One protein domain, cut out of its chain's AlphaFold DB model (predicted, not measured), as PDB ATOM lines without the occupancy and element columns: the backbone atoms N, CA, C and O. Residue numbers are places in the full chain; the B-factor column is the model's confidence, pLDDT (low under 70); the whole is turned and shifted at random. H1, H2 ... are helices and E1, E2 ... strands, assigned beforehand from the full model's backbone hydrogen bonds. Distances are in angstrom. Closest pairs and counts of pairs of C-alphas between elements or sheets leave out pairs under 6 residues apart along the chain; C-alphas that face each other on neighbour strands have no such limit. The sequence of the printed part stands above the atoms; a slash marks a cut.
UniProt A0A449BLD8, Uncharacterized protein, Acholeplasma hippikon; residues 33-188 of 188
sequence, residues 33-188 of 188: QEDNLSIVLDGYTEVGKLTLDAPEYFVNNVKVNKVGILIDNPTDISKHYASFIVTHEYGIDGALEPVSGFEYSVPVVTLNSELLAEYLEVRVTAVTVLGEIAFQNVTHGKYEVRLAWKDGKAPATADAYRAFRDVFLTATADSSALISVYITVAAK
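This is residues 33 to 188 of the 188 residues of an uncharacterized protein of Acholeplasma hippikon (UniProt A0A449BLD8). A long sandwich: a strongly twisted sheet built on the long strands E5, E8 and E9 is partly face to face with a small sheet of E1, E10 and E7. Helix H3 lies at one end of the rod, and the two-strand ribbon of E6 and E11 and the loop of residues 90 to 101 lie at the other. The printed part has 156 residues with three named helices and eleven named strands, in the order E1 E2 E3 E4 H1 E5 E6 E7 H2 E8 E9 H3 E10 E11, class mixed. The large sheet is branched with antiparallel pairs, the small one has the order E1, E10, E7 and is mixed, and E6 and E11 are antiparallel. The whole is only just compact, close to loose, with a radius of gyration of the C-alphas of 17.5 A and spans of 60 by 29 by 27 A.

In the largest sheet E9, residues 138 to 149, runs 35.8 A from C-alpha 138 at (126.180, 110.439, 157.233) to C-alpha 149 at (117.944, 142.132, 171.621). E5, residues 80 to 89, measures 29.9 A and E8, residues 120 to 128, 25.0 A; E2 is residues 49 to 52, E3 56 to 59, E4 62 to 64. E1 is residues 39 to 43, E10 179 to 182, E7 108 to 111, E6 102 to 104 and E11 185 to 187. H3, residues 158 to 173, measures 22.2 A and begins at (125.029, 152.248, 182.350); H1 is residues 74 to 77 and H2 114 to 117.

E5 has E9 on one side, N 86 to O 141 at 2.8 A, and on the other side E3, N 56 to O 83 at 2.8 A, and E2, N 51 to O 87 at 3.0 A. E8 and E9 form a hairpin, N 123 to O 146 at 2.8 A, as do E3 and E4, N 59 to O 62 at 2.9 A. The sandwich, two sheets face to face, has its planes 37 degrees apart. In the small sheet E10 is parallel to E1, N 181 to O 40 at 2.8 A, and antiparallel to E7, N 108 to O 182 at 2.8 A. E10 runs on into E11 at 6 degrees; E11 pairs with E6, N 103 to O 186 at 2.7 A. H3 touches H2 with residues 167 to 171 alone, closest C-alphas Leu 116 and Phe 168 at 6.6 A. H1 only grazes the branched sheet. In H3 every O i to N i+4 pair is within hydrogen-bond range; H1 and H2 are too short for such a pair.

The C-alphas farthest apart, Asp 93 and Asp 159, are 59.9 A apart. The printed part has no cut, and E5 to E6 is the long link. Mean pLDDT of the printed part is 80.4; it is under 70 at 29 residues, among them 92 to 101.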
ATOM      1  N   GLN A  33     133.995 138.743 183.298       51.94
ATOM      2  CA  GLN A  33     133.534 137.401 183.625       51.94
ATOM      3  C   GLN A  33     133.049 136.766 182.326       51.94
ATOM      4  O   GLN A  33     132.240 137.355 181.612       51.94
ATOM      5  N   GLU A  34     133.626 135.617 181.979       57.72
ATOM      6  CA  GLU A  34     133.258 134.867 180.781       57.72
ATOM      7  C   GLU A  34     131.991 134.052 181.065       57.72
ATOM      8  O   GLU A  34     131.969 133.259 182.007       57.72
ATOM      9  N   ASP A  35     130.954 134.232 180.243       66.81
ATOM     10  CA  ASP A  35     129.662 133.550 180.385       66.81
ATOM     11  C   ASP A  35     129.349 132.645 179.193       66.81
ATOM     12  O   ASP A  35     129.422 133.081 178.052       66.81
ATOM     13  N   ASN A  36     128.929 131.398 179.407       69.50
ATOM     14  CA  ASN A  36     128.759 130.432 178.316       69.50
ATOM     15  C   ASN A  36     127.351 130.448 177.679       69.50
ATOM     16  O   ASN A  36     126.345 130.398 178.380       69.50
ATOM     17  N   LEU A  37     127.279 130.404 176.340       72.25
ATOM     18  CA  LEU A  37     126.029 130.150 175.604       72.25
ATOM     19  C   LEU A  37     125.501 128.722 175.765       72.25
ATOM     20  O   LEU A  37     124.326 128.502 175.502       72.25
ATOM     21  N   SER A  38     126.371 127.775 176.135       76.19
ATOM     22  CA  SER A  38     126.082 126.376 176.474       76.19
ATOM     23  C   SER A  38     124.935 125.780 175.649       76.19
ATOM     24  O   SER A  38     123.775 125.798 176.066       76.19
ATOM     25  N   ILE A  39     125.271 125.305 174.446       81.44
ATOM     26  CA  ILE A  39     124.305 124.763 173.486       81.44
ATOM     27  C   ILE A  39     124.203 123.251 173.667       81.44
ATOM     28  O   ILE A  39     125.223 122.560 173.632       81.44
ATOM     29  N   VAL A  40     122.982 122.732 173.802       82.44
ATOM     30  CA  VAL A  40     122.723 121.286 173.871       82.44
ATOM     31  C   VAL A  40     121.654 120.852 172.879       82.44
ATOM     32  O   VAL A  40     120.760 121.620 172.529       82.44
ATOM     33  N   LEU A  41     121.746 119.596 172.442       79.12
ATOM     34  CA  LEU A  41     120.673 118.920 171.721       79.12
ATOM     35  C   LEU A  41     119.682 118.370 172.751       79.12
ATOM     36  O   LEU A  41     120.002 117.424 173.466       79.12
ATOM     37  N   ASP A  42     118.504 118.983 172.834       74.00
ATOM     38  CA  ASP A  42     117.515 118.735 173.899       74.00
ATOM     39  C   ASP A  42     116.481 117.659 173.519       74.00
ATOM     40  O   ASP A  42     115.686 117.192 174.330       74.00
ATOM     41  N   GLY A  43     116.489 117.221 172.262       60.78
ATOM     42  CA  GLY A  43     115.610 116.151 171.817       60.78
ATOM     43  C   GLY A  43     115.857 115.727 170.377       60.78
ATOM     44  O   GLY A  43     116.252 116.526 169.528       60.78
ATOM     45  N   TYR A  44     115.609 114.444 170.133       61.00
ATOM     46  CA  TYR A  44     115.588 113.809 168.823       61.00
ATOM     47  C   TYR A  44     114.550 112.692 168.851       61.00
ATOM     48  O   TYR A  44     114.526 111.881 169.777       61.00
ATOM     49  N   THR A  45     113.701 112.643 167.835       54.50
ATOM     50  CA  THR A  45     112.637 111.650 167.735       54.50
ATOM     51  C   THR A  45     112.697 110.975 166.379       54.50
ATOM     52  O   THR A  45     111.809 111.261 165.595       54.50
ATOM     53  N   GLU A  46     113.706 110.140 166.070       65.31
ATOM     54  CA  GLU A  46     113.671 109.335 164.834       65.31
ATOM     55  C   GLU A  46     114.651 108.152 164.658       65.31
ATOM     56  O   GLU A  46     115.310 107.731 165.609       65.31
ATOM     57  N   VAL A  47     114.669 107.564 163.440       61.56
ATOM     58  CA  VAL A  47     115.556 106.472 162.997       61.56
ATOM     59  C   VAL A  47     116.940 107.016 162.646       61.56
ATOM     60  O   VAL A  47     117.122 107.650 161.611       61.56
ATOM     61  N   GLY A  48     117.929 106.692 163.474       70.38
ATOM     62  CA  GLY A  48     119.319 107.092 163.278       70.38
ATOM     63  C   GLY A  48     119.962 107.522 164.590       70.38
ATOM     64  O   GLY A  48     119.451 107.246 165.679       70.38
ATOM     65  N   LYS A  49     121.109 108.189 164.490       78.06
ATOM     66  CA  LYS A  49     121.734 108.895 165.612       78.06
ATOM     67  C   LYS A  49     121.940 110.348 165.225       78.06
ATOM     68  O   LYS A  49     122.558 110.624 164.198       78.06
ATOM     69  N   LEU A  50     121.452 111.257 166.065       81.44
ATOM     70  CA  LEU A  50     121.833 112.663 166.010       81.44
ATOM     71  C   LEU A  50     122.900 112.954 167.053       81.44
ATOM     72  O   LEU A  50     122.741 112.628 168.230       81.44
ATOM     73  N   THR A  51     123.961 113.617 166.617       85.81
ATOM     74  CA  THR A  51     124.960 114.199 167.507       85.81
ATOM     75  C   THR A  51     125.122 115.680 167.207       85.81
ATOM     76  O   THR A  51     125.042 116.117 166.058       85.81
ATOM     77  N   LEU A  52     125.346 116.444 168.271       86.06
ATOM     78  CA  LEU A  52     125.753 117.836 168.205       86.06
ATOM     79  C   LEU A  52     127.258 117.893 168.444       86.06
ATOM     80  O   LEU A  52     127.730 117.491 169.510       86.06
ATOM     81  N   ASP A  53     127.998 118.386 167.462       88.94
ATOM     82  CA  ASP A  53     129.421 118.638 167.630       88.94
ATOM     83  C   ASP A  53     129.631 119.828 168.570       88.94
ATOM     84  O   ASP A  53     128.794 120.734 168.661       88.94
ATOM     85  N   ALA A  54     130.772 119.838 169.261       86.25
ATOM     86  CA  ALA A  54     131.111 120.918 170.177       86.25
ATOM     87  C   ALA A  54     131.050 122.279 169.451       86.25
ATOM     88  O   ALA A  54     131.673 122.430 168.394       86.25
ATOM     89  N   PRO A  55     130.320 123.270 169.995       88.31
ATOM     90  CA  PRO A  55     130.155 124.552 169.332       88.31
ATOM     91  C   PRO A  55     131.478 125.323 169.242       88.31
ATOM     92  O   PRO A  55     132.290 125.328 170.169       88.31
ATOM     93  N   GLU A  56     131.666 126.024 168.128       90.69
ATOM     94  CA  GLU A  56     132.761 126.963 167.897       90.69
ATOM     95  C   GLU A  56     132.281 128.399 168.130       90.69
ATOM     96  O   GLU A  56     131.229 128.788 167.623       90.69
ATOM     97  N   TYR A  57     133.060 129.207 168.845       88.81
ATOM     98  CA  TYR A  57     132.667 130.563 169.240       88.81
ATOM     99  C   TYR A  57     133.353 131.630 168.392       88.81
ATOM    100  O   TYR A  57     134.516 131.487 168.005       88.81
ATOM    101  N   PHE A  58     132.631 132.718 168.126       90.12
ATOM    102  CA  PHE A  58     133.086 133.811 167.277       90.12
ATOM    103  C   PHE A  58     132.741 135.178 167.870       90.12
ATOM    104  O   PHE A  58     131.663 135.372 168.432       90.12
ATOM    105  N   VAL A  59     133.641 136.141 167.659       87.81
ATOM    106  CA  VAL A  59     133.443 137.564 167.963       87.81
ATOM    107  C   VAL A  59     133.793 138.363 166.718       87.81
ATOM    108  O   VAL A  59     134.904 138.241 166.208       87.81
ATOM    109  N   ASN A  60     132.866 139.171 166.197       87.56
ATOM    110  CA  ASN A  60     133.081 139.923 164.949       87.56
ATOM    111  C   ASN A  60     133.573 139.032 163.785       87.56
ATOM    112  O   ASN A  60     134.484 139.410 163.052       87.56
ATOM    113  N   ASN A  61     132.993 137.835 163.637       88.69
ATOM    114  CA  ASN A  61     133.387 136.808 162.655       88.69
ATOM    115  C   ASN A  61     134.803 136.227 162.829       88.69
ATOM    116  O   ASN A  61     135.285 135.503 161.958       88.69
ATOM    117  N   VAL A  62     135.480 136.499 163.945       89.38
ATOM    118  CA  VAL A  62     136.776 135.899 164.277       89.38
ATOM    119  C   VAL A  62     136.557 134.756 165.259       89.38
ATOM    120  O   VAL A  62     135.973 134.964 166.321       89.38
ATOM    121  N   LYS A  63     137.028 133.553 164.910       90.31
ATOM    122  CA  LYS A  63     136.973 132.381 165.793       90.31
ATOM    123  C   LYS A  63     137.817 132.630 167.043       90.31
ATOM    124  O   LYS A  63     138.970 133.048 166.936       90.31
ATOM    125  N   VAL A  64     137.264 132.328 168.213       87.25
ATOM    126  CA  VAL A  64     137.942 132.459 169.505       87.25
ATOM    127  C   VAL A  64     138.054 131.107 170.204       87.25
ATOM    128  O   VAL A  64     137.235 130.215 170.003       87.25
ATOM    129  N   ASN A  65     139.076 130.960 171.049       80.31
ATOM    130  CA  ASN A  65     139.279 129.759 171.872       80.31
ATOM    131  C   ASN A  65     138.536 129.824 173.220       80.31
ATOM    132  O   ASN A  65     138.706 128.940 174.054       80.31
ATOM    133  N   LYS A  66     137.770 130.894 173.459       69.00
ATOM    134  CA  LYS A  66     137.011 131.109 174.693       69.00
ATOM    135  C   LYS A  66     135.643 130.440 174.587       69.00
ATOM    136  O   LYS A  66     135.019 130.476 173.529       69.00
ATOM    137  N   VAL A  67     135.184 129.861 175.692       67.75
ATOM    138  CA  VAL A  67     133.852 129.263 175.819       67.75
ATOM    139  C   VAL A  67     132.967 130.284 176.525       67.75
ATOM    140  O   VAL A  67     132.831 130.257 177.743       67.75
ATOM    141  N   GLY A  68     132.429 131.237 175.761       68.88
ATOM    142  CA  GLY A  68     131.515 132.239 176.298       68.88
ATOM    143  C   GLY A  68     131.479 133.584 175.579       68.88
ATOM    144  O   GLY A  68     132.178 133.809 174.593       68.88
ATOM    145  N   ILE A  69     130.616 134.463 176.078       72.94
ATOM    146  CA  ILE A  69     130.399 135.837 175.650       72.94
ATOM    147  C   ILE A  69     131.068 136.745 176.674       72.94
ATOM    148  O   ILE A  69     130.779 136.665 177.866       72.94
ATOM    149  N   LEU A  70     131.935 137.632 176.186       72.25
ATOM    150  CA  LEU A  70     132.392 138.768 176.973       72.25
ATOM    151  C   LEU A  70     131.397 139.909 176.766       72.25
ATOM    152  O   LEU A  70     131.230 140.408 175.650       72.25
ATOM    153  N   ILE A  71     130.704 140.293 177.834       67.62
ATOM    154  CA  ILE A  71     129.754 141.399 177.792       67.62
ATOM    155  C   ILE A  71     130.424 142.621 178.415       67.62
ATOM    156  O   ILE A  71     130.493 142.740 179.640       67.62
ATOM    157  N   ASP A  72     130.871 143.541 177.560       67.81
ATOM    158  CA  ASP A  72     131.379 144.852 177.986       67.81
ATOM    159  C   ASP A  72     130.338 145.964 177.766       67.81
ATOM    160  O   ASP A  72     130.313 146.956 178.495       67.81
ATOM    161  N   ASN A  73     129.430 145.793 176.796       73.12
ATOM    162  CA  ASN A  73     128.274 146.659 176.553       73.12
ATOM    163  C   ASN A  73     127.188 145.937 175.709       73.12
ATOM    164  O   ASN A  73     127.429 144.851 175.175       73.12
ATOM    165  N   PRO A  74     125.992 146.537 175.516       71.50
ATOM    166  CA  PRO A  74     124.912 145.924 174.734       71.50
ATOM    167  C   PRO A  74     125.251 145.626 173.270       71.50
ATOM    168  O   PRO A  74     124.691 144.693 172.689       71.50
ATOM    169  N   THR A  75     126.147 146.405 172.653       77.38
ATOM    170  CA  THR A  75     126.555 146.166 171.261       77.38
ATOM    171  C   THR A  75     127.472 144.962 171.140       77.38
ATOM    172  O   THR A  75     127.462 144.304 170.102       77.38
ATOM    173  N   ASP A  76     128.219 144.627 172.189       76.56
ATOM    174  CA  ASP A  76     129.141 143.501 172.140       76.56
ATOM    175  C   ASP A  76     128.410 142.168 172.067       76.56
ATOM    176  O   ASP A  76     128.793 141.337 171.251       76.56
ATOM    177  N   ILE A  77     127.280 142.002 172.761       80.06
ATOM    178  CA  ILE A  77     126.439 140.793 172.643       80.06
ATOM    179  C   ILE A  77     126.079 140.508 171.183       80.06
ATOM    180  O   ILE A  77     126.220 139.381 170.717       80.06
ATOM    181  N   SER A  78     125.693 141.542 170.428       81.94
ATOM    182  CA  SER A  78     125.281 141.388 169.025       81.94
ATOM    183  C   SER A  78     126.406 140.938 168.080       81.94
ATOM    184  O   SER A  78     126.135 140.492 166.965       81.94
ATOM    185  N   LYS A  79     127.668 141.045 168.516       85.38
ATOM    186  CA  LYS A  79     128.861 140.631 167.761       85.38
ATOM    187  C   LYS A  79     129.240 139.171 168.007       85.38
ATOM    188  O   LYS A  79     130.122 138.666 167.306       85.38
ATOM    189  N   HIS A  80     128.625 138.524 168.996       86.94
ATOM    190  CA  HIS A  80     128.928 137.154 169.382       86.94
ATOM    191  C   HIS A  80     127.986 136.166 168.703       86.94
ATOM    192  O   HIS A  80     126.779 136.390 168.590       86.94
ATOM    193  N   TYR A  81     128.548 135.039 168.280       90.19
ATOM    194  CA  TYR A  81     127.767 133.896 167.835       90.19
ATOM    195  C   TYR A  81     128.521 132.594 168.070       90.19
ATOM    196  O   TYR A  81     129.749 132.574 168.176       90.19
ATOM    197  N   ALA A  82     127.765 131.506 168.136       90.06
ATOM    198  CA  ALA A  82     128.303 130.158 168.134       90.06
ATOM    199  C   ALA A  82     127.886 129.446 166.846       90.06
ATOM    200  O   ALA A  82     126.784 129.651 166.341       90.06
ATOM    201  N   SER A  83     128.771 128.618 166.309       92.56
ATOM    202  CA  SER A  83     128.457 127.692 165.226       92.56
ATOM    203  C   SER A  83     128.447 126.278 165.771       92.56
ATOM    204  O   SER A  83     129.369 125.905 166.490       92.56
ATOM    205  N   PHE A  84     127.460 125.475 165.397       91.06
ATOM    206  CA  PHE A  84     127.457 124.047 165.698       91.06
ATOM    207  C   PHE A  84     127.214 123.231 164.432       91.06
ATOM    208  O   PHE A  84     126.621 123.717 163.463       91.06
ATOM    209  N   ILE A  85     127.692 121.989 164.450       91.94
ATOM    210  CA  ILE A  85     127.431 121.007 163.401       91.94
ATOM    211  C   ILE A  85     126.528 119.936 163.992       91.94
ATOM    212  O   ILE A  85     126.770 119.424 165.081       91.94
ATOM    213  N   VAL A  86     125.467 119.627 163.263       90.19
ATOM    214  CA  VAL A  86     124.587 118.503 163.553       90.19
ATOM    215  C   VAL A  86     124.944 117.419 162.576       90.19
ATOM    216  O   VAL A  86     124.929 117.650 161.366       90.19
ATOM    217  N   THR A  87     125.225 116.245 163.110       89.75
ATOM    218  CA  THR A  87     125.507 115.063 162.317       89.75
ATOM    219  C   THR A  87     124.354 114.092 162.479       89.75
ATOM    220  O   THR A  87     123.956 113.782 163.602       89.75
ATOM    221  N   HIS A  88     123.816 113.628 161.354       86.94
ATOM    222  CA  HIS A  88     122.845 112.547 161.325       86.94
ATOM    223  C   HIS A  88     123.455 111.324 160.653       86.94
ATOM    224  O   HIS A  88     123.854 111.387 159.488       86.94
ATOM    225  N   GLU A  89     123.513 110.225 161.399       85.25
ATOM    226  CA  GLU A  89     123.972 108.920 160.930       85.25
ATOM    227  C   GLU A  89     122.770 107.976 160.764       85.25
ATOM    228  O   GLU A  89     122.060 107.689 161.734       85.25
ATOM    229  N   TYR A  90     122.549 107.493 159.537       79.44
ATOM    230  CA  TYR A  90     121.488 106.535 159.213       79.44
ATOM    231  C   TYR A  90     121.944 105.092 159.455       79.44
ATOM    232  O   TYR A  90     123.133 104.776 159.456       79.44
ATOM    233  N   GLY A  91     120.976 104.179 159.570       73.06
ATOM    234  CA  GLY A  91     121.252 102.745 159.486       73.06
ATOM    235  C   GLY A  91     121.870 102.343 158.138       73.06
ATOM    236  O   GLY A  91     121.628 102.978 157.113       73.06
ATOM    237  N   ILE A  92     122.649 101.256 158.149       61.75
ATOM    238  CA  ILE A  92     123.483 100.770 157.031       61.75
ATOM    239  C   ILE A  92     122.674 100.485 155.746       61.75
ATOM    240  O   ILE A  92     123.231 100.529 154.651       61.75
ATOM    241  N   ASP A  93     121.366 100.253 155.864       58.22
ATOM    242  CA  ASP A  93     120.510  99.778 154.772       58.22
ATOM    243  C   ASP A  93     119.867 100.894 153.910       58.22
ATOM    244  O   ASP A  93     119.052 100.583 153.042       58.22
ATOM    245  N   GLY A  94     120.183 102.183 154.134       53.75
ATOM    246  CA  GLY A  94     119.320 103.285 153.664       53.75
ATOM    247  C   GLY A  94     119.907 104.438 152.834       53.75
ATOM    248  O   GLY A  94     119.111 105.178 152.257       53.75
ATOM    249  N   ALA A  95     121.225 104.665 152.740       53.78
ATOM    250  CA  ALA A  95     121.706 105.868 152.040       53.78
ATOM    251  C   ALA A  95     121.876 105.660 150.527       53.78
ATOM    252  O   ALA A  95     122.835 105.045 150.061       53.78
ATOM    253  N   LEU A  96     120.974 106.261 149.754       52.94
ATOM    254  CA  LEU A  96     121.202 106.635 148.360       52.94
ATOM    255  C   LEU A  96     121.168 108.167 148.294       52.94
ATOM    256  O   LEU A  96     120.286 108.774 148.896       52.94
ATOM    257  N   GLU A  97     122.128 108.798 147.613       56.97
ATOM    258  CA  GLU A  97     122.089 110.246 147.366       56.97
ATOM    259  C   GLU A  97     121.188 110.582 146.166       56.97
ATOM    260  O   GLU A  97     121.291 109.913 145.131       56.97
ATOM    261  N   PRO A  98     120.370 111.656 146.239       56.72
ATOM    262  CA  PRO A  98     120.025 112.441 147.434       56.72
ATOM    263  C   PRO A  98     119.172 111.627 148.420       56.72
ATOM    264  O   PRO A  98     118.475 110.708 147.982       56.72
ATOM    265  N   VAL A  99     119.201 111.992 149.717       67.62
ATOM    266  CA  VAL A  99     118.529 111.257 150.809       67.62
ATOM    267  C   VAL A  99     117.011 111.235 150.600       67.62
ATOM    268  O   VAL A  99     116.246 112.079 151.065       67.62
ATOM    269  N   SER A 100     116.571 110.261 149.818       61.84
ATOM    270  CA  SER A 100     115.216 110.120 149.310       61.84
ATOM    271  C   SER A 100     114.440 109.245 150.283       61.84
ATOM    272  O   SER A 100     114.345 108.039 150.123       61.84
ATOM    273  N   GLY A 101     113.933 109.858 151.349       68.38
ATOM    274  CA  GLY A 101     113.180 109.123 152.371       68.38
ATOM    275  C   GLY A 101     113.026 109.842 153.697       68.38
ATOM    276  O   GLY A 101     112.266 109.376 154.530       68.38
ATOM    277  N   PHE A 102     113.697 110.979 153.882       75.88
ATOM    278  CA  PHE A 102     113.585 111.783 155.091       75.88
ATOM    279  C   PHE A 102     113.238 113.241 154.761       75.88
ATOM    280  O   PHE A 102     113.498 113.750 153.665       75.88
ATOM    281  N   GLU A 103     112.617 113.906 155.721       77.94
ATOM    282  CA  GLU A 103     112.337 115.328 155.793       77.94
ATOM    283  C   GLU A 103     113.036 115.882 157.038       77.94
ATOM    284  O   GLU A 103     112.925 115.329 158.130       77.94
ATOM    285  N   TYR A 104     113.796 116.961 156.863       80.50
ATOM    286  CA  TYR A 104     114.583 117.581 157.929       80.50
ATOM    287  C   TYR A 104     113.973 118.931 158.260       80.50
ATOM    288  O   TYR A 104     113.769 119.760 157.368       80.50
ATOM    289  N   SER A 105     113.708 119.177 159.539       79.19
ATOM    290  CA  SER A 105     113.307 120.502 159.994       79.19
ATOM    291  C   SER A 105     114.532 121.398 160.180       79.19
ATOM    292  O   SER A 105     115.589 120.953 160.632       79.19
ATOM    293  N   VAL A 106     114.366 122.701 159.935       77.06
ATOM    294  CA  VAL A 106     115.299 123.701 160.475       77.06
ATOM    295  C   VAL A 106     115.322 123.549 162.004       77.06
ATOM    296  O   VAL A 106     114.253 123.354 162.593       77.06
ATOM    297  N   PRO A 107     116.494 123.604 162.664       81.31
ATOM    298  CA  PRO A 107     116.563 123.489 164.112       81.31
ATOM    299  C   PRO A 107     115.732 124.573 164.791       81.31
ATOM    300  O   PRO A 107     115.878 125.760 164.495       81.31
ATOM    301  N   VAL A 108     114.884 124.164 165.729       82.81
ATOM    302  CA  VAL A 108     114.209 125.084 166.642       82.81
ATOM    303  C   VAL A 108     115.168 125.353 167.786       82.81
ATOM    304  O   VAL A 108     115.655 124.422 168.422       82.81
ATOM    305  N   VAL A 109     115.465 126.624 168.035       84.38
ATOM    306  CA  VAL A 109     116.418 127.024 169.069       84.38
ATOM    307  C   VAL A 109     115.697 127.851 170.123       84.38
ATOM    308  O   VAL A 109     115.021 128.825 169.790       84.38
ATOM    309  N   THR A 110     115.839 127.460 171.385       85.38
ATOM    310  CA  THR A 110     115.127 128.056 172.520       85.38
ATOM    311  C   THR A 110     116.117 128.604 173.535       85.38
ATOM    312  O   THR A 110     117.157 127.999 173.788       85.38
ATOM    313  N   LEU A 111     115.787 129.761 174.112       87.94
ATOM    314  CA  LEU A 111     116.484 130.314 175.267       87.94
ATOM    315  C   LEU A 111     115.842 129.753 176.535       87.94
ATOM    316  O   LEU A 111     114.665 130.006 176.784       87.94
ATOM    317  N   ASN A 112     116.606 129.008 177.326       86.00
ATOM    318  CA  ASN A 112     116.061 128.248 178.454       86.00
ATOM    319  C   ASN A 112     115.784 129.112 179.693       86.00
ATOM    320  O   ASN A 112     115.029 128.713 180.574       86.00
ATOM    321  N   SER A 113     116.374 130.308 179.767       87.69
ATOM    322  CA  SER A 113     116.136 131.251 180.859       87.69
ATOM    323  C   SER A 113     114.936 132.148 180.560       87.69
ATOM    324  O   SER A 113     114.997 132.998 179.670       87.69
ATOM    325  N   GLU A 114     113.868 132.012 181.351       86.81
ATOM    326  CA  GLU A 114     112.682 132.877 181.268       86.81
ATOM    327  C   GLU A 114     113.021 134.352 181.535       86.81
ATOM    328  O   GLU A 114     112.503 135.243 180.861       86.81
ATOM    329  N   LEU A 115     113.936 134.609 182.477       86.69
ATOM    330  CA  LEU A 115     114.396 135.960 182.808       86.69
ATOM    331  C   LEU A 115     115.105 136.604 181.614       86.69
ATOM    332  O   LEU A 115     114.812 137.743 181.256       86.69
ATOM    333  N   LEU A 116     116.007 135.870 180.952       87.75
ATOM    334  CA  LEU A 116     116.685 136.386 179.763       87.75
ATOM    335  C   LEU A 116     115.776 136.460 178.542       87.75
ATOM    336  O   LEU A 116     115.952 137.364 177.724       87.75
ATOM    337  N   ALA A 117     114.785 135.578 178.437       88.50
ATOM    338  CA  ALA A 117     113.788 135.620 177.378       88.50
ATOM    339  C   ALA A 117     112.947 136.904 177.406       88.50
ATOM    340  O   ALA A 117     112.335 137.239 176.394       88.50
ATOM    341  N   GLU A 118     112.924 137.675 178.497       89.56
ATOM    342  CA  GLU A 118     112.317 139.010 178.484       89.56
ATOM    343  C   GLU A 118     113.113 140.008 177.617       89.56
ATOM    344  O   GLU A 118     112.527 140.887 176.976       89.56
ATOM    345  N   TYR A 119     114.439 139.867 177.571       90.31
ATOM    346  CA  TYR A 119     115.355 140.836 176.963       90.31
ATOM    347  C   TYR A 119     115.875 140.404 175.598       90.31
ATOM    348  O   TYR A 119     116.053 141.233 174.702       90.31
ATOM    349  N   LEU A 120     116.141 139.109 175.456       91.38
ATOM    350  CA  LEU A 120     116.828 138.527 174.319       91.38
ATOM    351  C   LEU A 120     115.945 137.509 173.603       91.38
ATOM    352  O   LEU A 120     115.039 136.897 174.170       91.38
ATOM    353  N   GLU A 121     116.253 137.318 172.334       92.00
ATOM    354  CA  GLU A 121     115.783 136.216 171.513       92.00
ATOM    355  C   GLU A 121     116.982 135.496 170.895       92.00
ATOM    356  O   GLU A 121     118.056 136.080 170.712       92.00
ATOM    357  N   VAL A 122     116.799 134.222 170.562       90.56
ATOM    358  CA  VAL A 122     117.805 133.452 169.837       90.56
ATOM    359  C   VAL A 122     117.453 133.460 168.356       90.56
ATOM    360  O   VAL A 122     116.320 133.179 167.971       90.56
ATOM    361  N   ARG A 123     118.434 133.775 167.514       89.81
ATOM    362  CA  ARG A 123     118.330 133.701 166.057       89.81
ATOM    363  C   ARG A 123     119.230 132.591 165.549       89.81
ATOM    364  O   ARG A 123     120.417 132.570 165.863       89.81
ATOM    365  N   VAL A 124     118.663 131.712 164.731       89.25
ATOM    366  CA  VAL A 124     119.386 130.626 164.071       89.25
ATOM    367  C   VAL A 124     119.414 130.862 162.568       89.25
ATOM    368  O   VAL A 124     118.403 131.224 161.969       89.25
ATOM    369  N   THR A 125     120.580 130.693 161.952       90.94
ATOM    370  CA  THR A 125     120.750 130.752 160.494       90.94
ATOM    371  C   THR A 125     121.426 129.473 160.021       90.94
ATOM    372  O   THR A 125     122.462 129.083 160.559       90.94
ATOM    373  N   ALA A 126     120.845 128.809 159.023       89.19
ATOM    374  CA  ALA A 126     121.467 127.655 158.388       89.19
ATOM    375  C   ALA A 126     122.593 128.122 157.455       89.19
ATOM    376  O   ALA A 126     122.368 128.948 156.572       89.19
ATOM    377  N   VAL A 127     123.798 127.590 157.661       89.50
ATOM    378  CA  VAL A 127     124.938 127.747 156.745       89.50
ATOM    379  C   VAL A 127     124.913 126.630 155.707       89.50
ATOM    380  O   VAL A 127     125.102 126.887 154.523       89.50
ATOM    381  N   THR A 128     124.647 125.402 156.154       88.81
ATOM    382  CA  THR A 128     124.361 124.249 155.291       88.81
ATOM    383  C   THR A 128     123.141 123.508 155.815       88.81
ATOM    384  O   THR A 128     122.921 123.448 157.029       88.81
ATOM    385  N   VAL A 129     122.337 122.952 154.910       82.12
ATOM    386  CA  VAL A 129     121.095 122.267 155.274       82.12
ATOM    387  C   VAL A 129     121.398 120.805 155.604       82.12
ATOM    388  O   VAL A 129     122.073 120.107 154.851       82.12
ATOM    389  N   LEU A 130     120.903 120.328 156.748       85.44
ATOM    390  CA  LEU A 130     120.998 118.913 157.108       85.44
ATOM    391  C   LEU A 130     120.222 118.064 156.086       85.44
ATOM    392  O   LEU A 130     119.080 118.382 155.769       85.44
ATOM    393  N   GLY A 131     120.829 116.988 155.583       80.88
ATOM    394  CA  GLY A 131     120.196 116.087 154.615       80.88
ATOM    395  C   GLY A 131     120.409 116.447 153.141       80.88
ATOM    396  O   GLY A 131     119.963 115.690 152.283       80.88
ATOM    397  N   GLU A 132     121.099 117.549 152.825       80.19
ATOM    398  CA  GLU A 132     121.349 117.964 151.431       80.19
ATOM    399  C   GLU A 132     122.304 117.011 150.690       80.19
ATOM    400  O   GLU A 132     122.088 116.686 149.525       80.19
ATOM    401  N   ILE A 133     123.352 116.552 151.380       73.25
ATOM    402  CA  ILE A 133     124.395 115.639 150.881       73.25
ATOM    403  C   ILE A 133     124.590 114.543 151.932       73.25
ATOM    404  O   ILE A 133     124.612 114.839 153.134       73.25
ATOM    405  N   ALA A 134     124.731 113.288 151.503       77.31
ATOM    406  CA  ALA A 134     124.988 112.158 152.383       77.31
ATOM    407  C   ALA A 134     126.133 111.283 151.871       77.31
ATOM    408  O   ALA A 134     126.045 110.631 150.837       77.31
ATOM    409  N   PHE A 135     127.189 111.174 152.668       79.06
ATOM    410  CA  PHE A 135     128.328 110.323 152.359       79.06
ATOM    411  C   PHE A 135     128.458 109.241 153.425       79.06
ATOM    412  O   PHE A 135     128.436 109.538 154.613       79.06
ATOM    413  N   GLN A 136     128.580 107.978 153.006       81.12
ATOM    414  CA  GLN A 136     128.751 106.839 153.923       81.12
ATOM    415  C   GLN A 136     127.686 106.767 155.038       81.12
ATOM    416  O   GLN A 136     128.012 106.504 156.189       81.12
ATOM    417  N   ASN A 137     126.409 106.982 154.697       80.75
ATOM    418  CA  ASN A 137     125.290 107.031 155.653       80.75
ATOM    419  C   ASN A 137     125.364 108.185 156.671       80.75
ATOM    420  O   ASN A 137     124.732 108.107 157.722       80.75
ATOM    421  N   VAL A 138     126.080 109.265 156.361       85.00
ATOM    422  CA  VAL A 138     126.180 110.439 157.233       85.00
ATOM    423  C   VAL A 138     125.819 111.701 156.464       85.00
ATOM    424  O   VAL A 138     126.276 111.903 155.341       85.00
ATOM    425  N   THR A 139     125.011 112.568 157.071       87.88
ATOM    426  CA  THR A 139     124.795 113.941 156.602       87.88
ATOM    427  C   THR A 139     125.106 114.946 157.707       87.88
ATOM    428  O   THR A 139     125.009 114.630 158.895       87.88
ATOM    429  N   HIS A 140     125.441 116.170 157.305       89.69
ATOM    430  CA  HIS A 140     125.796 117.249 158.215       89.69
ATOM    431  C   HIS A 140     125.010 118.521 157.899       89.69
ATOM    432  O   HIS A 140     124.819 118.872 156.737       89.69
ATOM    433  N   GLY A 141     124.616 119.245 158.942       90.81
ATOM    434  CA  GLY A 141     124.082 120.600 158.848       90.81
ATOM    435  C   GLY A 141     124.868 121.529 159.762       90.81
ATOM    436  O   GLY A 141     125.092 121.197 160.925       90.81
ATOM    437  N   LYS A 142     125.297 122.682 159.248       93.06
ATOM    438  CA  LYS A 142     125.991 123.711 160.025       93.06
ATOM    439  C   LYS A 142     125.054 124.881 160.281       93.06
ATOM    440  O   LYS A 142     124.474 125.429 159.341       93.06
ATOM    441  N   TYR A 143     124.972 125.306 161.537       92.06
ATOM    442  CA  TYR A 143     124.073 126.371 161.972       92.06
ATOM    443  C   TYR A 143     124.819 127.419 162.791       92.06
ATOM    444  O   TYR A 143     125.672 127.084 163.612       92.06
ATOM    445  N   GLU A 144     124.477 128.685 162.570       92.38
ATOM    446  CA  GLU A 144     124.923 129.820 163.377       92.38
ATOM    447  C   GLU A 144     123.820 130.246 164.341       92.38
ATOM    448  O   GLU A 144     122.682 130.471 163.925       92.38
ATOM    449  N   VAL A 145     124.174 130.413 165.613       90.56
ATOM    450  CA  VAL A 145     123.283 130.856 166.688       90.56
ATOM    451  C   VAL A 145     123.754 132.187 167.243       90.56
ATOM    452  O   VAL A 145     124.902 132.323 167.669       90.56
ATOM    453  N   ARG A 146     122.843 133.158 167.271       90.31
ATOM    454  CA  ARG A 146     123.067 134.519 167.769       90.31
ATOM    455  C   ARG A 146     122.042 134.868 168.834       90.31
ATOM    456  O   ARG A 146     120.866 134.550 168.678       90.31
ATOM    457  N   LEU A 147     122.476 135.591 169.859       89.44
ATOM    458  CA  LEU A 147     121.563 136.323 170.730       89.44
ATOM    459  C   LEU A 147     121.281 137.689 170.106       89.44
ATOM    460  O   LEU A 147     122.197 138.397 169.688       89.44
ATOM    461  N   ALA A 148     120.009 138.060 170.042       90.06
ATOM    462  CA  ALA A 148     119.572 139.368 169.588       90.06
ATOM    463  C   ALA A 148     118.718 140.031 170.665       90.06
ATOM    464  O   ALA A 148     117.959 139.372 171.370       90.06
ATOM    465  N   TRP A 149     118.837 141.349 170.780       91.38
ATOM    466  CA  TRP A 149     117.944 142.132 171.621       91.38
ATOM    467  C   TRP A 149     116.540 142.124 171.040       91.38
ATOM    468  O   TRP A 149     116.361 142.374 169.848       91.38
ATOM    469  N   LYS A 150     115.548 141.906 171.903       92.75
ATOM    470  CA  LYS A 150     114.161 142.209 171.566       92.75
ATOM    471  C   LYS A 150     113.984 143.714 171.394       92.75
ATOM    472  O   LYS A 150     114.713 144.521 171.984       92.75
ATOM    473  N   ASP A 151     112.984 144.092 170.606       91.94
ATOM    474  CA  ASP A 151     112.702 145.491 170.308       91.94
ATOM    475  C   ASP A 151     112.529 146.316 171.591       91.94
ATOM    476  O   ASP A 151     111.729 145.996 172.472       91.94
ATOM    477  N   GLY A 152     113.331 147.378 171.715       89.88
ATOM    478  CA  GLY A 152     113.312 148.282 172.867       89.88
ATOM    479  C   GLY A 152     113.863 147.703 174.178       89.88
ATOM    480  O   GLY A 152     113.808 148.391 175.194       89.88
ATOM    481  N   LYS A 153     114.401 146.475 174.183       92.56
ATOM    482  CA  LYS A 153     114.978 145.841 175.383       92.56
ATOM    483  C   LYS A 153     116.482 146.055 175.544       92.56
ATOM    484  O   LYS A 153     117.015 145.769 176.613       92.56
ATOM    485  N   ALA A 154     117.156 146.587 174.525       89.75
ATOM    486  CA  ALA A 154     118.568 146.949 174.613       89.75
ATOM    487  C   ALA A 154     118.789 148.050 175.679       89.75
ATOM    488  O   ALA A 154     118.163 149.111 175.590       89.75
ATOM    489  N   PRO A 155     119.677 147.844 176.673       87.62
ATOM    490  CA  PRO A 155     119.966 148.836 177.699       87.62
ATOM    491  C   PRO A 155     120.520 150.130 177.098       87.62
ATOM    492  O   PRO A 155     121.498 150.110 176.355       87.62
ATOM    493  N   ALA A 156     119.920 151.267 177.451       86.94
ATOM    494  CA  ALA A 156     120.346 152.588 176.973       86.94
ATOM    495  C   ALA A 156     121.211 153.364 177.984       86.94
ATOM    496  O   ALA A 156     121.775 154.404 177.649       86.94
ATOM    497  N   THR A 157     121.306 152.887 179.228       85.69
ATOM    498  CA  THR A 157     122.062 153.535 180.310       85.69
ATOM    499  C   THR A 157     123.022 152.549 180.965       85.69
ATOM    500  O   THR A 157     122.821 151.337 180.904       85.69
ATOM    501  N   ALA A 158     124.061 153.071 181.624       81.38
ATOM    502  CA  ALA A 158     125.029 152.248 182.350       81.38
ATOM    503  C   ALA A 158     124.372 151.418 183.466       81.38
ATOM    504  O   ALA A 158     124.718 150.255 183.651       81.38
ATOM    505  N   ASP A 159     123.393 151.984 184.174       84.25
ATOM    506  CA  ASP A 159     122.689 151.273 185.245       84.25
ATOM    507  C   ASP A 159     121.773 150.176 184.696       84.25
ATOM    508  O   ASP A 159     121.764 149.067 185.224       84.25
ATOM    509  N   ALA A 160     121.062 150.437 183.590       83.81
ATOM    510  CA  ALA A 160     120.267 149.412 182.914       83.81
ATOM    511  C   ALA A 160     121.153 148.278 182.379       83.81
ATOM    512  O   ALA A 160     120.761 147.113 182.406       83.81
ATOM    513  N   TYR A 161     122.356 148.615 181.912       84.44
ATOM    514  CA  TYR A 161     123.333 147.636 181.463       84.44
ATOM    515  C   TYR A 161     123.841 146.757 182.612       84.44
ATOM    516  O   TYR A 161     123.836 145.538 182.473       84.44
ATOM    517  N   ARG A 162     124.219 147.348 183.755       82.50
ATOM    518  CA  ARG A 162     124.625 146.588 184.951       82.50
ATOM    519  C   ARG A 162     123.516 145.647 185.419       82.50
ATOM    520  O   ARG A 162     123.779 144.471 185.628       82.50
ATOM    521  N   ALA A 163     122.279 146.138 185.479       86.19
ATOM    522  CA  ALA A 163     121.131 145.319 185.856       86.19
ATOM    523  C   ALA A 163     120.911 144.141 184.890       86.19
ATOM    524  O   ALA A 163     120.722 143.011 185.330       86.19
ATOM    525  N   PHE A 164     120.975 144.376 183.574       87.00
ATOM    526  CA  PHE A 164     120.895 143.292 182.592       87.00
ATOM    527  C   PHE A 164     122.047 142.296 182.750       87.00
ATOM    528  O   PHE A 164     121.833 141.091 182.668       87.00
ATOM    529  N   ARG A 165     123.266 142.792 182.966       84.25
ATOM    530  CA  ARG A 165     124.445 141.949 183.132       84.25
ATOM    531  C   ARG A 165     124.277 140.999 184.320       84.25
ATOM    532  O   ARG A 165     124.587 139.824 184.177       84.25
ATOM    533  N   ASP A 166     123.726 141.470 185.435       84.56
ATOM    534  CA  ASP A 166     123.418 140.617 186.589       84.56
ATOM    535  C   ASP A 166     122.376 139.540 186.241       84.56
ATOM    536  O   ASP A 166     122.538 138.379 186.619       84.56
ATOM    537  N   VAL A 167     121.333 139.888 185.474       86.00
ATOM    538  CA  VAL A 167     120.340 138.917 184.966       86.00
ATOM    539  C   VAL A 167     121.003 137.873 184.063       86.00
ATOM    540  O   VAL A 167     120.709 136.685 184.183       86.00
ATOM    541  N   PHE A 168     121.913 138.302 183.186       85.31
ATOM    542  CA  PHE A 168     122.647 137.422 182.282       85.31
ATOM    543  C   PHE A 168     123.546 136.447 183.029       85.31
ATOM    544  O   PHE A 168     123.390 135.243 182.856       85.31
ATOM    545  N   LEU A 169     124.390 136.964 183.923       80.81
ATOM    546  CA  LEU A 169     125.271 136.175 184.784       80.81
ATOM    547  C   LEU A 169     124.489 135.181 185.651       80.81
ATOM    548  O   LEU A 169     124.904 134.043 185.847       80.81
ATOM    549  N   THR A 170     123.337 135.598 186.180       82.38
ATOM    550  CA  THR A 170     122.484 134.716 186.990       82.38
ATOM    551  C   THR A 170     121.946 133.559 186.154       82.38
ATOM    552  O   THR A 170     121.967 132.416 186.595       82.38
ATOM    553  N   ALA A 171     121.501 133.836 184.929       78.12
ATOM    554  CA  ALA A 171     120.960 132.819 184.037       78.12
ATOM    555  C   ALA A 171     122.015 131.832 183.503       78.12
ATOM    556  O   ALA A 171     121.654 130.732 183.088       78.12
ATOM    557  N   THR A 172     123.297 132.205 183.496       74.00
ATOM    558  CA  THR A 172     124.415 131.342 183.075       74.00
ATOM    559  C   THR A 172     125.057 130.581 184.237       74.00
ATOM    560  O   THR A 172     125.648 129.521 184.018       74.00
ATOM    561  N   ALA A 173     124.920 131.068 185.475       69.19
ATOM    562  CA  ALA A 173     125.521 130.470 186.669       69.19
ATOM    563  C   ALA A 173     124.967 129.077 187.028       69.19
ATOM    564  O   ALA A 173     125.687 128.268 187.617       69.19
ATOM    565  N   ASP A 174     123.735 128.752 186.631       64.00
ATOM    566  CA  ASP A 174     123.070 127.493 187.000       64.00
ATOM    567  C   ASP A 174     123.629 126.248 186.283       64.00
ATOM    568  O   ASP A 174     123.144 125.135 186.488       64.00
ATOM    569  N   SER A 175     124.675 126.395 185.455       54.78
ATOM    570  CA  SER A 175     125.323 125.305 184.696       54.78
ATOM    571  C   SER A 175     124.382 124.514 183.771       54.78
ATOM    572  O   SER A 175     124.789 123.517 183.173       54.78
ATOM    573  N   SER A 176     123.133 124.954 183.620       66.69
ATOM    574  CA  SER A 176     122.199 124.464 182.619       66.69
ATOM    575  C   SER A 176     122.588 124.985 181.240       66.69
ATOM    576  O   SER A 176     123.183 126.056 181.103       66.69
ATOM    577  N   ALA A 177     122.232 124.241 180.195       75.75
ATOM    578  CA  ALA A 177     122.293 124.770 178.843       75.75
ATOM    579  C   ALA A 177     121.486 126.070 178.768       75.75
ATOM    580  O   ALA A 177     120.308 126.079 179.132       75.75
ATOM    581  N   LEU A 178     122.105 127.160 178.316       84.56
ATOM    582  CA  LEU A 178     121.393 128.420 178.121       84.56
ATOM    583  C   LEU A 178     120.537 128.334 176.853       84.56
ATOM    584  O   LEU A 178     119.445 128.900 176.804       84.56
ATOM    585  N   ILE A 179     121.023 127.603 175.849       86.31
ATOM    586  CA  ILE A 179     120.353 127.426 174.569       86.31
ATOM    587  C   ILE A 179     120.101 125.937 174.312       86.31
ATOM    588  O   ILE A 179     121.036 125.142 174.204       86.31
ATOM    589  N   SER A 180     118.832 125.575 174.135       85.88
ATOM    590  CA  SER A 180     118.426 124.246 173.669       85.88
ATOM    591  C   SER A 180     118.171 124.265 172.168       85.88
ATOM    592  O   SER A 180     117.470 125.137 171.652       85.88
ATOM    593  N   VAL A 181     118.716 123.278 171.465       84.94
ATOM    594  CA  VAL A 181     118.464 123.025 170.047       84.94
ATOM    595  C   VAL A 181     117.613 121.767 169.931       84.94
ATOM    596  O   VAL A 181     117.953 120.725 170.489       84.94
ATOM    597  N   TYR A 182     116.523 121.861 169.178       85.25
ATOM    598  CA  TYR A 182     115.639 120.749 168.859       85.25
ATOM    599  C   TYR A 182     115.581 120.544 167.347       85.25
ATOM    600  O   TYR A 182     115.357 121.492 166.590       85.25
ATOM    601  N   ILE A 183     115.787 119.307 166.897       83.69
ATOM    602  CA  ILE A 183     115.800 118.952 165.475       83.69
ATOM    603  C   ILE A 183     114.883 117.764 165.259       83.69
ATOM    604  O   ILE A 183     115.008 116.737 165.921       83.69
ATOM    605  N   THR A 184     113.981 117.909 164.292       80.88
ATOM    606  CA  THR A 184     113.143 116.815 163.817       80.88
ATOM    607  C   THR A 184     113.719 116.297 162.511       80.88
ATOM    608  O   THR A 184     113.913 117.050 161.556       80.88
ATOM    609  N   VAL A 185     113.985 115.000 162.482       76.81
ATOM    610  CA  VAL A 185     114.090 114.231 161.243       76.81
ATOM    611  C   VAL A 185     112.796 113.429 161.174       76.81
ATOM    612  O   VAL A 185     112.323 113.010 162.227       76.81
ATOM    613  N   ALA A 186     112.173 113.336 160.004       74.44
ATOM    614  CA  ALA A 186     110.940 112.587 159.775       74.44
ATOM    615  C   ALA A 186     111.086 111.700 158.524       74.44
ATOM    616  O   ALA A 186     111.444 112.211 157.468       74.44
ATOM    617  N   ALA A 187     110.788 110.408 158.582       70.75
ATOM    618  CA  ALA A 187     110.707 109.520 157.444       70.75
ATOM    619  C   ALA A 187     109.471 109.912 156.625       70.75
ATOM    620  O   ALA A 187     108.397 110.160 157.180       70.75
ATOM    621  N   LYS A 188     109.647 110.000 155.309       66.81
ATOM    622  CA  LYS A 188     108.582 110.312 154.353       66.81
ATOM    623  C   LYS A 188     107.671 109.118 154.096       66.81
ATOM    624  O   LYS A 188     108.181 107.976 154.071       66.81
TER     625      LYS A 188